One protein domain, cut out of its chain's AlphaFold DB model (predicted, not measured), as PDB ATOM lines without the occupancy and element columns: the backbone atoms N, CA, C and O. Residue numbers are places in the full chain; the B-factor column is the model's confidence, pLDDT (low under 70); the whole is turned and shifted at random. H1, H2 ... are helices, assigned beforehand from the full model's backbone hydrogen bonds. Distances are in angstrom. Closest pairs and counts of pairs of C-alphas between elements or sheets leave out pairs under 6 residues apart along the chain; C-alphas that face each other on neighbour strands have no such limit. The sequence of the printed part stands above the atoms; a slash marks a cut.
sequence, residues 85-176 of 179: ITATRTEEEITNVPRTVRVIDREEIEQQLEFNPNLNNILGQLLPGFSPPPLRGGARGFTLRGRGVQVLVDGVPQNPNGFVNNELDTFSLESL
ATOM      1  N   ILE A  85      -8.334   0.784 -43.736       74.88
ATOM      2  CA  ILE A  85      -7.139  -0.034 -43.968       74.88
ATOM      3  C   ILE A  85      -7.329  -0.991 -45.145       74.88
ATOM      4  O   ILE A  85      -8.404  -1.533 -45.376       74.88
ATOM      5  N   THR A  86      -6.241  -1.254 -45.872       73.12
ATOM      6  CA  THR A  86      -6.224  -2.166 -47.037       73.12
ATOM      7  C   THR A  86      -5.630  -3.542 -46.699       73.12
ATOM      8  O   THR A  86      -5.354  -4.357 -47.582       73.12
ATOM      9  N   ALA A  87      -5.422  -3.845 -45.414       67.31
ATOM     10  CA  ALA A  87      -4.740  -5.063 -44.966       67.31
ATOM     11  C   ALA A  87      -5.419  -6.367 -45.443       67.31
ATOM     12  O   ALA A  87      -4.755  -7.394 -45.602       67.31
ATOM     13  N   THR A  88      -6.727  -6.345 -45.716       67.19
ATOM     14  CA  THR A  88      -7.516  -7.491 -46.202       67.19
ATOM     15  C   THR A  88      -7.692  -7.526 -47.725       67.19
ATOM     16  O   THR A  88      -8.497  -8.314 -48.218       67.19
ATOM     17  N   ARG A  89      -6.932  -6.727 -48.503       74.81
ATOM     18  CA  ARG A  89      -7.148  -6.497 -49.957       74.81
ATOM     19  C   ARG A  89      -8.555  -5.971 -50.293       74.81
ATOM     20  O   ARG A  89      -8.943  -5.933 -51.457       74.81
ATOM     21  N   THR A  90      -9.320  -5.597 -49.278       72.50
ATOM     22  CA  THR A  90     -10.641  -4.980 -49.326       72.50
ATOM     23  C   THR A  90     -10.613  -3.859 -48.298       72.50
ATOM     24  O   THR A  90      -9.894  -3.945 -47.304       72.50
ATOM     25  N   GLU A  91     -11.299  -2.772 -48.608       76.94
ATOM     26  CA  GLU A  91     -11.305  -1.564 -47.803       76.94
ATOM     27  C   GLU A  91     -12.293  -1.740 -46.635       76.94
ATOM     28  O   GLU A  91     -13.496  -1.844 -46.857       76.94
ATOM     29  N   GLU A  92     -11.782  -1.864 -45.405       81.69
ATOM     30  CA  GLU A  92     -12.586  -2.114 -44.197       81.69
ATOM     31  C   GLU A  92     -12.117  -1.227 -43.029       81.69
ATOM     32  O   GLU A  92     -10.933  -0.896 -42.912       81.69
ATOM     33  N   GLU A  93     -13.046  -0.852 -42.145       84.56
ATOM     34  CA  GLU A  93     -12.726  -0.197 -40.869       84.56
ATOM     35  C   GLU A  93     -12.100  -1.197 -39.879       84.56
ATOM     36  O   GLU A  93     -12.428  -2.387 -39.878       84.56
ATOM     37  N   ILE A  94     -11.234  -0.710 -38.981       82.19
ATOM     38  CA  ILE A  94     -10.471  -1.541 -38.025       82.19
ATOM     39  C   ILE A  94     -11.389  -2.401 -37.134       82.19
ATOM     40  O   ILE A  94     -11.043  -3.537 -36.805       82.19
ATOM     41  N   THR A  95     -12.568  -1.892 -36.770       85.44
ATOM     42  CA  THR A  95     -13.562  -2.569 -35.914       85.44
ATOM     43  C   THR A  95     -14.196  -3.798 -36.568       85.44
ATOM     44  O   THR A  95     -14.636  -4.706 -35.864       85.44
ATOM     45  N   ASN A  96     -14.213  -3.854 -37.900       86.69
ATOM     46  CA  ASN A  96     -14.873  -4.910 -38.666       86.69
ATOM     47  C   ASN A  96     -13.926  -6.055 -39.058       86.69
ATOM     48  O   ASN A  96     -14.384  -7.109 -39.503       86.69
ATOM     49  N   VAL A  97     -12.611  -5.896 -38.860       86.69
ATOM     50  CA  VAL A  97     -11.621  -6.921 -39.210       86.69
ATOM     51  C   VAL A  97     -11.515  -7.967 -38.086       86.69
ATOM     52  O   VAL A  97     -11.076  -7.650 -36.982       86.69
ATOM     53  N   PRO A  98     -11.788  -9.265 -38.339       89.56
ATOM     54  CA  PRO A  98     -11.744 -10.314 -37.310       89.56
ATOM     55  C   PRO A  98     -10.312 -10.782 -36.967       89.56
ATOM     56  O   PRO A  98     -10.091 -11.933 -36.583       89.56
ATOM     57  N   ARG A  99      -9.298  -9.930 -37.163       87.88
ATOM     58  CA  ARG A  99      -7.870 -10.224 -36.945       87.88
ATOM     59  C   ARG A  99      -7.221  -9.105 -36.137       87.88
ATOM     60  O   ARG A  99      -7.672  -7.972 -36.171       87.88
ATOM     61  N   THR A 100      -6.117  -9.411 -35.452       89.12
ATOM     62  CA  THR A 100      -5.310  -8.374 -34.794       89.12
ATOM     63  C   THR A 100      -4.623  -7.509 -35.846       89.12
ATOM     64  O   THR A 100      -3.770  -8.013 -36.578       89.12
ATOM     65  N   VAL A 101      -4.957  -6.223 -35.870       89.75
ATOM     66  CA  VAL A 101      -4.279  -5.203 -36.671       89.75
ATOM     67  C   VAL A 101      -3.705  -4.159 -35.722       89.75
ATOM     68  O   VAL A 101      -4.337  -3.806 -34.729       89.75
ATOM     69  N   ARG A 102      -2.490  -3.702 -36.012       91.00
ATOM     70  CA  ARG A 102      -1.872  -2.552 -35.359       91.00
ATOM     71  C   ARG A 102      -1.500  -1.583 -36.466       91.00
ATOM     72  O   ARG A 102      -0.749  -1.978 -37.347       91.00
ATOM     73  N   VAL A 103      -2.076  -0.390 -36.416       90.88
ATOM     74  CA  VAL A 103      -1.716   0.735 -37.282       90.88
ATOM     75  C   VAL A 103      -0.787   1.615 -36.474       90.88
ATOM     76  O   VAL A 103      -1.125   1.913 -35.329       90.88
ATOM     77  N   ILE A 104       0.381   1.943 -37.012       92.38
ATOM     78  CA  ILE A 104       1.317   2.893 -36.408       92.38
ATOM     79  C   ILE A 104       1.288   4.153 -37.266       92.38
ATOM     80  O   ILE A 104       1.666   4.102 -38.439       92.38
ATOM     81  N   ASP A 105       0.833   5.253 -36.672       93.06
ATOM     82  CA  ASP A 105       0.722   6.546 -37.344       93.06
ATOM     83  C   ASP A 105       2.069   7.279 -37.381       93.06
ATOM     84  O   ASP A 105       3.024   6.922 -36.675       93.06
ATOM     85  N   ARG A 106       2.146   8.320 -38.213       92.19
ATOM     86  CA  ARG A 106       3.361   9.114 -38.421       92.19
ATOM     87  C   ARG A 106       3.900   9.677 -37.110       92.19
ATOM     88  O   ARG A 106       5.100   9.602 -36.856       92.19
ATOM     89  N   GLU A 107       3.018  10.192 -36.267       92.50
ATOM     90  CA  GLU A 107       3.363  10.849 -35.009       92.50
ATOM     91  C   GLU A 107       4.024   9.864 -34.038       92.50
ATOM     92  O   GLU A 107       4.960  10.213 -33.319       92.50
ATOM     93  N   GLU A 108       3.574   8.605 -34.034       92.19
ATOM     94  CA  GLU A 108       4.174   7.555 -33.212       92.19
ATOM     95  C   GLU A 108       5.563   7.166 -33.740       92.19
ATOM     96  O   GLU A 108       6.484   6.939 -32.953       92.19
ATOM     97  N   ILE A 109       5.750   7.143 -35.063       91.75
ATOM     98  CA  ILE A 109       7.062   6.904 -35.683       91.75
ATOM     99  C   ILE A 109       8.039   8.027 -35.318       91.75
ATOM    100  O   ILE A 109       9.179   7.740 -34.950       91.75
ATOM    101  N   GLU A 110       7.604   9.284 -35.381       91.69
ATOM    102  CA  GLU A 110       8.423  10.456 -35.050       91.69
ATOM    103  C   GLU A 110       8.867  10.450 -33.585       91.69
ATOM    104  O   GLU A 110      10.054  10.626 -33.306       91.69
ATOM    105  N   GLN A 111       7.959  10.132 -32.658       92.38
ATOM    106  CA  GLN A 111       8.297   9.976 -31.238       92.38
ATOM    107  C   GLN A 111       9.357   8.892 -31.013       92.38
ATOM    108  O   GLN A 111      10.244   9.042 -30.175       92.38
ATOM    109  N   GLN A 112       9.287   7.781 -31.751       90.81
ATOM    110  CA  GLN A 112      10.276   6.710 -31.628       90.81
ATOM    111  C   GLN A 112      11.602   7.033 -32.322       90.81
ATOM    112  O   GLN A 112      12.644   6.528 -31.890       90.81
ATOM    113  N   LEU A 113      11.586   7.872 -33.361       89.94
ATOM    114  CA  LEU A 113      12.773   8.281 -34.111       89.94
ATOM    115  C   LEU A 113      13.770   9.046 -33.228       89.94
ATOM    116  O   LEU A 113      14.978   8.874 -33.392       89.94
ATOM    117  N   GLU A 114      13.276   9.818 -32.254       87.50
ATOM    118  CA  GLU A 114      14.110  10.519 -31.265       87.50
ATOM    119  C   GLU A 114      15.011   9.559 -30.469       87.50
ATOM    120  O   GLU A 114      16.139   9.904 -30.110       87.50
ATOM    121  N   PHE A 115      14.542   8.331 -30.228       87.94
ATOM    122  CA  PHE A 115      15.263   7.320 -29.452       87.94
ATOM    123  C   PHE A 115      15.971   6.282 -30.327       87.94
ATOM    124  O   PHE A 115      17.030   5.770 -29.959       87.94
ATOM    125  N   ASN A 116      15.386   5.932 -31.475       84.75
ATOM    126  CA  ASN A 116      15.831   4.836 -32.324       84.75
ATOM    127  C   ASN A 116      15.804   5.243 -33.808       84.75
ATOM    128  O   ASN A 116      14.735   5.280 -34.407       84.75
ATOM    129  N   PRO A 117      16.963   5.414 -34.468       83.94
ATOM    130  CA  PRO A 117      17.007   5.818 -35.877       83.94
ATOM    131  C   PRO A 117      16.713   4.677 -36.869       83.94
ATOM    132  O   PRO A 117      16.701   4.903 -38.074       83.94
ATOM    133  N   ASN A 118      16.513   3.442 -36.390       86.00
ATOM    134  CA  ASN A 118      16.330   2.263 -37.239       86.00
ATOM    135  C   ASN A 118      14.911   1.711 -37.110       86.00
ATOM    136  O   ASN A 118      14.469   1.392 -36.002       86.00
ATOM    137  N   LEU A 119      14.260   1.465 -38.248       87.56
ATOM    138  CA  LEU A 119      12.903   0.916 -38.323       87.56
ATOM    139  C   LEU A 119      12.751  -0.396 -37.536       87.56
ATOM    140  O   LEU A 119      11.773  -0.603 -36.824       87.56
ATOM    141  N   ASN A 120      13.756  -1.268 -37.592       87.00
ATOM    142  CA  ASN A 120      13.739  -2.550 -36.886       87.00
ATOM    143  C   ASN A 120      13.658  -2.421 -35.364       87.00
ATOM    144  O   ASN A 120      12.998  -3.225 -34.703       87.00
ATOM    145  N   ASN A 121      14.324  -1.410 -34.810       87.88
ATOM    146  CA  ASN A 121      14.306  -1.158 -33.374       87.88
ATOM    147  C   ASN A 121      12.925  -0.648 -32.946       87.88
ATOM    148  O   ASN A 121      12.397  -1.102 -31.933       87.88
ATOM    149  N   ILE A 122      12.333   0.231 -33.759       90.94
ATOM    150  CA  ILE A 122      10.995   0.796 -33.549       90.94
ATOM    151  C   ILE A 122       9.946  -0.316 -33.571       90.94
ATOM    152  O   ILE A 122       9.186  -0.475 -32.620       90.94
ATOM    153  N   LEU A 123       9.949  -1.158 -34.609       90.44
ATOM    154  CA  LEU A 123       9.002  -2.269 -34.720       90.44
ATOM    155  C   LEU A 123       9.138  -3.269 -33.567       90.44
ATOM    156  O   LEU A 123       8.130  -3.768 -33.073       90.44
ATOM    157  N   GLY A 124      10.357  -3.535 -33.092       89.50
ATOM    158  CA  GLY A 124      10.586  -4.399 -31.930       89.50
ATOM    159  C   GLY A 124      10.049  -3.848 -30.609       89.50
ATOM    160  O   GLY A 124       9.773  -4.632 -29.704       89.50
ATOM    161  N   GLN A 125       9.895  -2.528 -30.492       90.31
ATOM    162  CA  GLN A 125       9.358  -1.869 -29.298       90.31
ATOM    163  C   GLN A 125       7.838  -1.702 -29.378       90.31
ATOM    164  O   GLN A 125       7.146  -1.943 -28.389       90.31
ATOM    165  N   LEU A 126       7.315  -1.341 -30.554       91.44
ATOM    166  CA  LEU A 126       5.894  -1.041 -30.747       91.44
ATOM    167  C   LEU A 126       5.027  -2.282 -30.987       91.44
ATOM    168  O   LEU A 126       3.862  -2.314 -30.582       91.44
ATOM    169  N   LEU A 127       5.555  -3.308 -31.663       92.19
ATOM    170  CA  LEU A 127       4.757  -4.462 -32.067       92.19
ATOM    171  C   LEU A 127       4.885  -5.629 -31.078       92.19
ATOM    172  O   LEU A 127       5.957  -6.230 -30.942       92.19
ATOM    173  N   PRO A 128       3.776  -6.074 -30.459       91.31
ATOM    174  CA  PRO A 128       3.806  -7.244 -29.599       91.31
ATOM    175  C   PRO A 128       4.081  -8.514 -30.413       91.31
ATOM    176  O   PRO A 128       3.343  -8.886 -31.332       91.31
ATOM    177  N   GLY A 129       5.144  -9.222 -30.034       90.88
ATOM    178  CA  GLY A 129       5.558 -10.465 -30.681       90.88
ATOM    179  C   GLY A 129       6.367 -10.272 -31.962       90.88
ATOM    180  O   GLY A 129       6.594 -11.262 -32.661       90.88
ATOM    181  N   PHE A 130       6.804  -9.050 -32.283       91.44
ATOM    182  CA  PHE A 130       7.857  -8.837 -33.274       91.44
ATOM    183  C   PHE A 130       9.216  -9.194 -32.661       91.44
ATOM    184  O   PHE A 130       9.469  -8.958 -31.480       91.44
ATOM    185  N   SER A 131      10.077  -9.842 -33.441       88.06
ATOM    186  CA  SER A 131      11.414 -10.214 -32.980       88.06
ATOM    187  C   SER A 131      12.244  -8.960 -32.739       88.06
ATOM    188  O   SER A 131      12.239  -8.074 -33.593       88.06
ATOM    189  N   PRO A 132      13.037  -8.906 -31.657       84.44
ATOM    190  CA  PRO A 132      14.015  -7.850 -31.507       84.44
ATOM    191  C   PRO A 132      15.015  -7.858 -32.680       84.44
ATOM    192  O   PRO A 132      15.253  -8.914 -33.289       84.44
ATOM    193  N   PRO A 133      15.609  -6.692 -32.980       80.06
ATOM    194  CA  PRO A 133      16.629  -6.531 -34.011       80.06
ATOM    195  C   PRO A 133      17.821  -7.476 -33.756       80.06
ATOM    196  O   PRO A 133      18.264  -7.627 -32.610       80.06
ATOM    197  N   PRO A 134      18.367  -8.145 -34.789       76.81
ATOM    198  CA  PRO A 134      19.499  -9.046 -34.612       76.81
ATOM    199  C   PRO A 134      20.779  -8.271 -34.258       76.81
ATOM    200  O   PRO A 134      21.138  -7.299 -34.911       76.81
ATOM    201  N   LEU A 135      21.530  -8.757 -33.261       74.25
ATOM    202  CA  LEU A 135      22.777  -8.127 -32.784       74.25
ATOM    203  C   LEU A 135      23.889  -8.056 -33.850       74.25
ATOM    204  O   LEU A 135      24.800  -7.236 -33.776       74.25
ATOM    205  N   ARG A 136      23.844  -8.952 -34.833       71.00
ATOM    206  CA  ARG A 136      24.766  -8.990 -35.965       71.00
ATOM    207  C   ARG A 136      23.906  -8.833 -37.203       71.00
ATOM    208  O   ARG A 136      23.006  -9.653 -37.355       71.00
ATOM    209  N   GLY A 137      24.200  -7.840 -38.048       62.56
ATOM    210  CA  GLY A 137      23.502  -7.522 -39.308       62.56
ATOM    211  C   GLY A 137      23.598  -8.617 -40.377       62.56
ATOM    212  O   GLY A 137      23.957  -8.368 -41.520       62.56
ATOM    213  N   GLY A 138      23.387  -9.865 -39.974       56.72
ATOM    214  CA  GLY A 138      23.217 -11.013 -40.832       56.72
ATOM    215  C   GLY A 138      21.732 -11.306 -40.972       56.72
ATOM    216  O   GLY A 138      20.984 -11.166 -40.009       56.72
ATOM    217  N   ALA A 139      21.392 -11.777 -42.167       56.06
ATOM    218  CA  ALA A 139      20.107 -12.149 -42.760       56.06
ATOM    219  C   ALA A 139      19.154 -13.065 -41.950       56.06
ATOM    220  O   ALA A 139      18.451 -13.899 -42.519       56.06
ATOM    221  N   ARG A 140      19.132 -12.996 -40.618       62.25
ATOM    222  CA  ARG A 140      18.109 -13.662 -39.816       62.25
ATOM    223  C   ARG A 140      16.850 -12.829 -39.923       62.25
ATOM    224  O   ARG A 140      16.746 -11.779 -39.299       62.25
ATOM    225  N   GLY A 141      15.933 -13.317 -40.748       72.31
ATOM    226  CA  GLY A 141      14.702 -12.613 -41.019       72.31
ATOM    227  C   GLY A 141      13.885 -12.344 -39.777       72.31
ATOM    228  O   GLY A 141      13.737 -13.198 -38.903       72.31
ATOM    229  N   PHE A 142      13.372 -11.120 -39.725       81.31
ATOM    230  CA  PHE A 142      12.467 -10.673 -38.688       81.31
ATOM    231  C   PHE A 142      11.264 -11.604 -38.629       81.31
ATOM    232  O   PHE A 142      10.726 -12.034 -39.658       81.31
ATOM    233  N   THR A 143      10.850 -11.925 -37.409       87.06
ATOM    234  CA  THR A 143       9.689 -12.776 -37.194       87.06
ATOM    235  C   THR A 143       8.609 -12.032 -36.446       87.06
ATOM    236  O   THR A 143       8.907 -11.356 -35.467       87.06
ATOM    237  N   LEU A 144       7.358 -12.241 -36.836       89.56
ATOM    238  CA  LEU A 144       6.189 -11.852 -36.062       89.56
ATOM    239  C   LEU A 144       5.544 -13.134 -35.542       89.56
ATOM    240  O   LEU A 144       5.168 -14.015 -36.319       89.56
ATOM    241  N   ARG A 145       5.472 -13.274 -34.217       90.81
ATOM    242  CA  ARG A 145       4.951 -14.465 -33.524       90.81
ATOM    243  C   ARG A 145       5.645 -15.760 -33.991       90.81
ATOM    244  O   ARG A 145       5.001 -16.784 -34.201       90.81
ATOM    245  N   GLY A 146       6.967 -15.696 -34.194       88.12
ATOM    246  CA  GLY A 146       7.811 -16.832 -34.590       88.12
ATOM    247  C   GLY A 146       7.754 -17.229 -36.071       88.12
ATOM    248  O   GLY A 146       8.333 -18.246 -36.447       88.12
ATOM    249  N   ARG A 147       7.079 -16.452 -36.928       88.31
ATOM    250  CA  ARG A 147       7.018 -16.672 -38.385       88.31
ATOM    251  C   ARG A 147       7.709 -15.536 -39.128       88.31
ATOM    252  O   ARG A 147       7.580 -14.394 -38.703       88.31
ATOM    253  N   GLY A 148       8.388 -15.829 -40.238       85.12
ATOM    254  CA  GLY A 148       8.981 -14.796 -41.095       85.12
ATOM    255  C   GLY A 148       7.930 -13.793 -41.579       85.12
ATOM    256  O   GLY A 148       6.831 -14.198 -41.970       85.12
ATOM    257  N   VAL A 149       8.249 -12.501 -41.506       86.06
ATOM    258  CA  VAL A 149       7.329 -11.428 -41.912       86.06
ATOM    259  C   VAL A 149       7.347 -11.197 -43.422       86.06
ATOM    260  O   VAL A 149       8.373 -11.365 -44.083       86.06
ATOM    261  N   GLN A 150       6.205 -10.782 -43.968       86.25
ATOM    262  CA  GLN A 150       6.110 -10.260 -45.328       86.25
ATOM    263  C   GLN A 150       5.939  -8.749 -45.252       86.25
ATOM    264  O   GLN A 150       5.057  -8.264 -44.550       86.25
ATOM    265  N   VAL A 151       6.786  -8.030 -45.981       86.94
ATOM    266  CA  VAL A 151       6.730  -6.573 -46.071       86.94
ATOM    267  C   VAL A 151       6.042  -6.207 -47.375       86.94
ATOM    268  O   VAL A 151       6.413  -6.712 -48.443       86.94
ATOM    269  N   LEU A 152       5.019  -5.368 -47.263       88.38
ATOM    270  CA  LEU A 152       4.288  -4.812 -48.386       88.38
ATOM    271  C   LEU A 152       4.458  -3.300 -48.326       88.38
ATOM    272  O   LEU A 152       4.249  -2.705 -47.276       88.38
ATOM    273  N   VAL A 153       4.822  -2.705 -49.452       89.00
ATOM    274  CA  VAL A 153       4.833  -1.251 -49.628       89.00
ATOM    275  C   VAL A 153       3.668  -0.939 -50.545       89.00
ATOM    276  O   VAL A 153       3.587  -1.526 -51.624       89.00
ATOM    277  N   ASP A 154       2.724  -0.121 -50.085       88.88
ATOM    278  CA  ASP A 154       1.507   0.229 -50.830       88.88
ATOM    279  C   ASP A 154       0.755  -0.994 -51.390       88.88
ATOM    280  O   ASP A 154       0.249  -1.009 -52.511       88.88
ATOM    281  N   GLY A 155       0.725  -2.086 -50.618       87.75
ATOM    282  CA  GLY A 155       0.092  -3.349 -51.018       87.75
ATOM    283  C   GLY A 155       0.913  -4.225 -51.979       87.75
ATOM    284  O   GLY A 155       0.478  -5.331 -52.309       87.75
ATOM    285  N   VAL A 156       2.110  -3.799 -52.389       88.06
ATOM    286  CA  VAL A 156       3.025  -4.568 -53.245       88.06
ATOM    287  C   VAL A 156       4.048  -5.327 -52.391       88.06
ATOM    288  O   VAL A 156       4.801  -4.704 -51.635       88.06
ATOM    289  N   PRO A 157       4.131  -6.668 -52.501       87.69
ATOM    290  CA  PRO A 157       5.079  -7.451 -51.718       87.69
ATOM    291  C   PRO A 157       6.518  -7.214 -52.193       87.69
ATOM    292  O   PRO A 157       6.847  -7.499 -53.342       87.69
ATOM    293  N   GLN A 158       7.394  -6.776 -51.286       84.81
ATOM    294  CA  GLN A 158       8.835  -6.613 -51.560       84.81
ATOM    295  C   GLN A 158       9.586  -7.951 -51.483       84.81
ATOM    296  O   GLN A 158      10.594  -8.184 -52.141       84.81
ATOM    297  N   ASN A 159       9.032  -8.884 -50.708       80.75
ATOM    298  CA  ASN A 159       9.548 -10.226 -50.506       80.75
ATOM    299  C   ASN A 159       8.501 -11.259 -50.981       80.75
ATOM    300  O   ASN A 159       7.653 -11.694 -50.191       80.75
ATOM    301  N   PRO A 160       8.540 -11.680 -52.256       67.38
ATOM    302  CA  PRO A 160       7.647 -12.726 -52.750       67.38
ATOM    303  C   PRO A 160       8.061 -14.137 -52.293       67.38
ATOM    304  O   PRO A 160       7.214 -15.023 -52.221       67.38
ATOM    305  N   ASN A 161       9.339 -14.356 -51.957       71.25
ATOM    306  CA  ASN A 161       9.911 -15.691 -51.719       71.25
ATOM    307  C   ASN A 161      10.072 -16.065 -50.229       71.25
ATOM    308  O   ASN A 161      10.696 -17.074 -49.909       71.25
ATOM    309  N   GLY A 162       9.510 -15.279 -49.310       65.00
ATOM    310  CA  GLY A 162       9.450 -15.550 -47.870       65.00
ATOM    311  C   GLY A 162      10.706 -15.227 -47.049       65.00
ATOM    312  O   GLY A 162      10.659 -15.365 -45.830       65.00
ATOM    313  N   PHE A 163      11.797 -14.739 -47.650       63.31
ATOM    314  CA  PHE A 163      13.034 -14.409 -46.929       63.31
ATOM    315  C   PHE A 163      13.244 -12.894 -46.832       63.31
ATOM    316  O   PHE A 163      13.710 -12.255 -47.770       63.31
ATOM    317  N   VAL A 164      12.908 -12.321 -45.676       64.50
ATOM    318  CA  VAL A 164      13.317 -10.963 -45.290       64.50
ATOM    319  C   VAL A 164      14.730 -11.059 -44.741       64.50
ATOM    320  O   VAL A 164      14.912 -11.605 -43.667       64.50
ATOM    321  N   ASN A 165      15.737 -10.581 -45.463       64.25
ATOM    322  CA  ASN A 165      17.117 -10.643 -44.975       64.25
ATOM    323  C   ASN A 165      17.543  -9.299 -44.374       64.25
ATOM    324  O   ASN A 165      18.016  -9.277 -43.246       64.25
ATOM    325  N   ASN A 166      17.305  -8.202 -45.101       70.31
ATOM    326  CA  ASN A 166      17.731  -6.847 -44.728       70.31
ATOM    327  C   ASN A 166      16.783  -5.741 -45.247       70.31
ATOM    328  O   ASN A 166      17.132  -4.566 -45.209       70.31
ATOM    329  N   GLU A 167      15.588  -6.097 -45.735       74.38
ATOM    330  CA  GLU A 167      14.686  -5.148 -46.416       74.38
ATOM    331  C   GLU A 167      14.288  -3.976 -45.512       74.38
ATOM    332  O   GLU A 167      14.279  -2.828 -45.937       74.38
ATOM    333  N   LEU A 168      14.038  -4.261 -44.230       80.38
ATOM    334  CA  LEU A 168      13.579  -3.267 -43.264       80.38
ATOM    335  C   LEU A 168      14.620  -2.184 -42.931       80.38
ATOM    336  O   LEU A 168      14.228  -1.097 -42.529       80.38
ATOM    337  N   ASP A 169      15.916  -2.448 -43.124       78.62
ATOM    338  CA  ASP A 169      16.970  -1.434 -42.931       78.62
ATOM    339  C   ASP A 169      17.087  -0.475 -44.129       78.62
ATOM    340  O   ASP A 169      17.746   0.556 -44.030       78.62
ATOM    341  N   THR A 170      16.486  -0.815 -45.274       78.69
ATOM    342  CA  THR A 170      16.598  -0.016 -46.508       78.69
ATOM    343  C   THR A 170      15.525   1.074 -46.586       78.69
ATOM    344  O   THR A 170      15.660   2.015 -47.365       78.69
ATOM    345  N   PHE A 171      14.464   0.978 -45.781       85.50
ATOM    346  CA  PHE A 171      13.404   1.981 -45.762       85.50
ATOM    347  C   PHE A 171      13.799   3.172 -44.891       85.50
ATOM    348  O   PHE A 171      14.007   3.038 -43.684       85.50
ATOM    349  N   SER A 172      13.847   4.356 -45.497       87.12
ATOM    350  CA  SER A 172      13.980   5.608 -44.757       87.12
ATOM    351  C   SER A 172      12.664   5.941 -44.060       87.12
ATOM    352  O   SER A 172      11.614   5.985 -44.706       87.12
ATOM    353  N   LEU A 173      12.714   6.235 -42.760       87.06
ATOM    354  CA  LEU A 173      11.516   6.527 -41.967       87.06
ATOM    355  C   LEU A 173      10.781   7.789 -42.428       87.06
ATOM    356  O   LEU A 173       9.564   7.858 -42.335       87.06
ATOM    357  N   GLU A 174      11.501   8.761 -42.985       87.25
ATOM    358  CA  GLU A 174      10.902   9.978 -43.546       87.25
ATOM    359  C   GLU A 174       9.899   9.676 -44.673       87.25
ATOM    360  O   GLU A 174       8.906  10.383 -44.829       87.25
ATOM    361  N   SER A 175      10.115   8.591 -45.422       89.25
ATOM    362  CA  SER A 175       9.267   8.206 -46.551       89.25
ATOM    363  C   SER A 175       8.010   7.430 -46.143       89.25
ATOM    364  O   SER A 175       7.135   7.214 -46.977       89.25
ATOM    365  N   LEU A 176       7.911   7.009 -44.876       89.75
ATOM    366  CA  LEU A 176       6.837   6.151 -44.380       89.75
ATOM    367  C   LEU A 176       5.756   6.968 -43.692       89.75
ATOM    368  O   LEU A 176       5.996   7.520 -42.629       89.75
TER     369      LEU A 176
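Overview. This is residues 85 to 176 of the 179 residues of the protein "Ferric aerobactin receptor" of Leptolyngbya sp. Heron Island J (UniProt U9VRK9). The domain has little regular structure: a loop of residues 85 to 105 makes one end of the longest axis, three short helices follow, and residues 127 to 166 wind through long loops between H2 and H3. The 92 printed residues hold H1, H2 and H3 in that order and no named strand; the class is all helix, with 20 residues in named elements. The whole is compact, radius of gyration of the C-alphas 13.7 A, spanning 40 by 32 by 23 A.

Arrangement. H1, residues 106 to 113, and H2, residues 119 to 126, only just touch, with 3 pairs of C-alphas within 8 A, the closest Gln 112 and Ile 122 at 6.3 A. Their lines are about perpendicular, 76 degrees. H2 touches H3, residues 167 to 170; the closest C-alphas, of Asn 120 and Leu 168, are 6.4 A apart. H1 and H3 are apart. Every O i to N i+4 pair is within hydrogen-bond range in H1 and H2; H3 is too short for one.

Along the chain. H1 begins at C-alpha 106 (3.361, 9.114, -38.421) and measures 10.4 A, H2 10.5 A. H3, 5.5 A, ends at C-alpha 170 (16.598, -0.016, -46.508).

Size, cuts and confidence. The printed part has no cut. The link H2 to H3 is long. Residues 87 to 88, 137 to 140, 160 and 162 to 165 have pLDDT under 70.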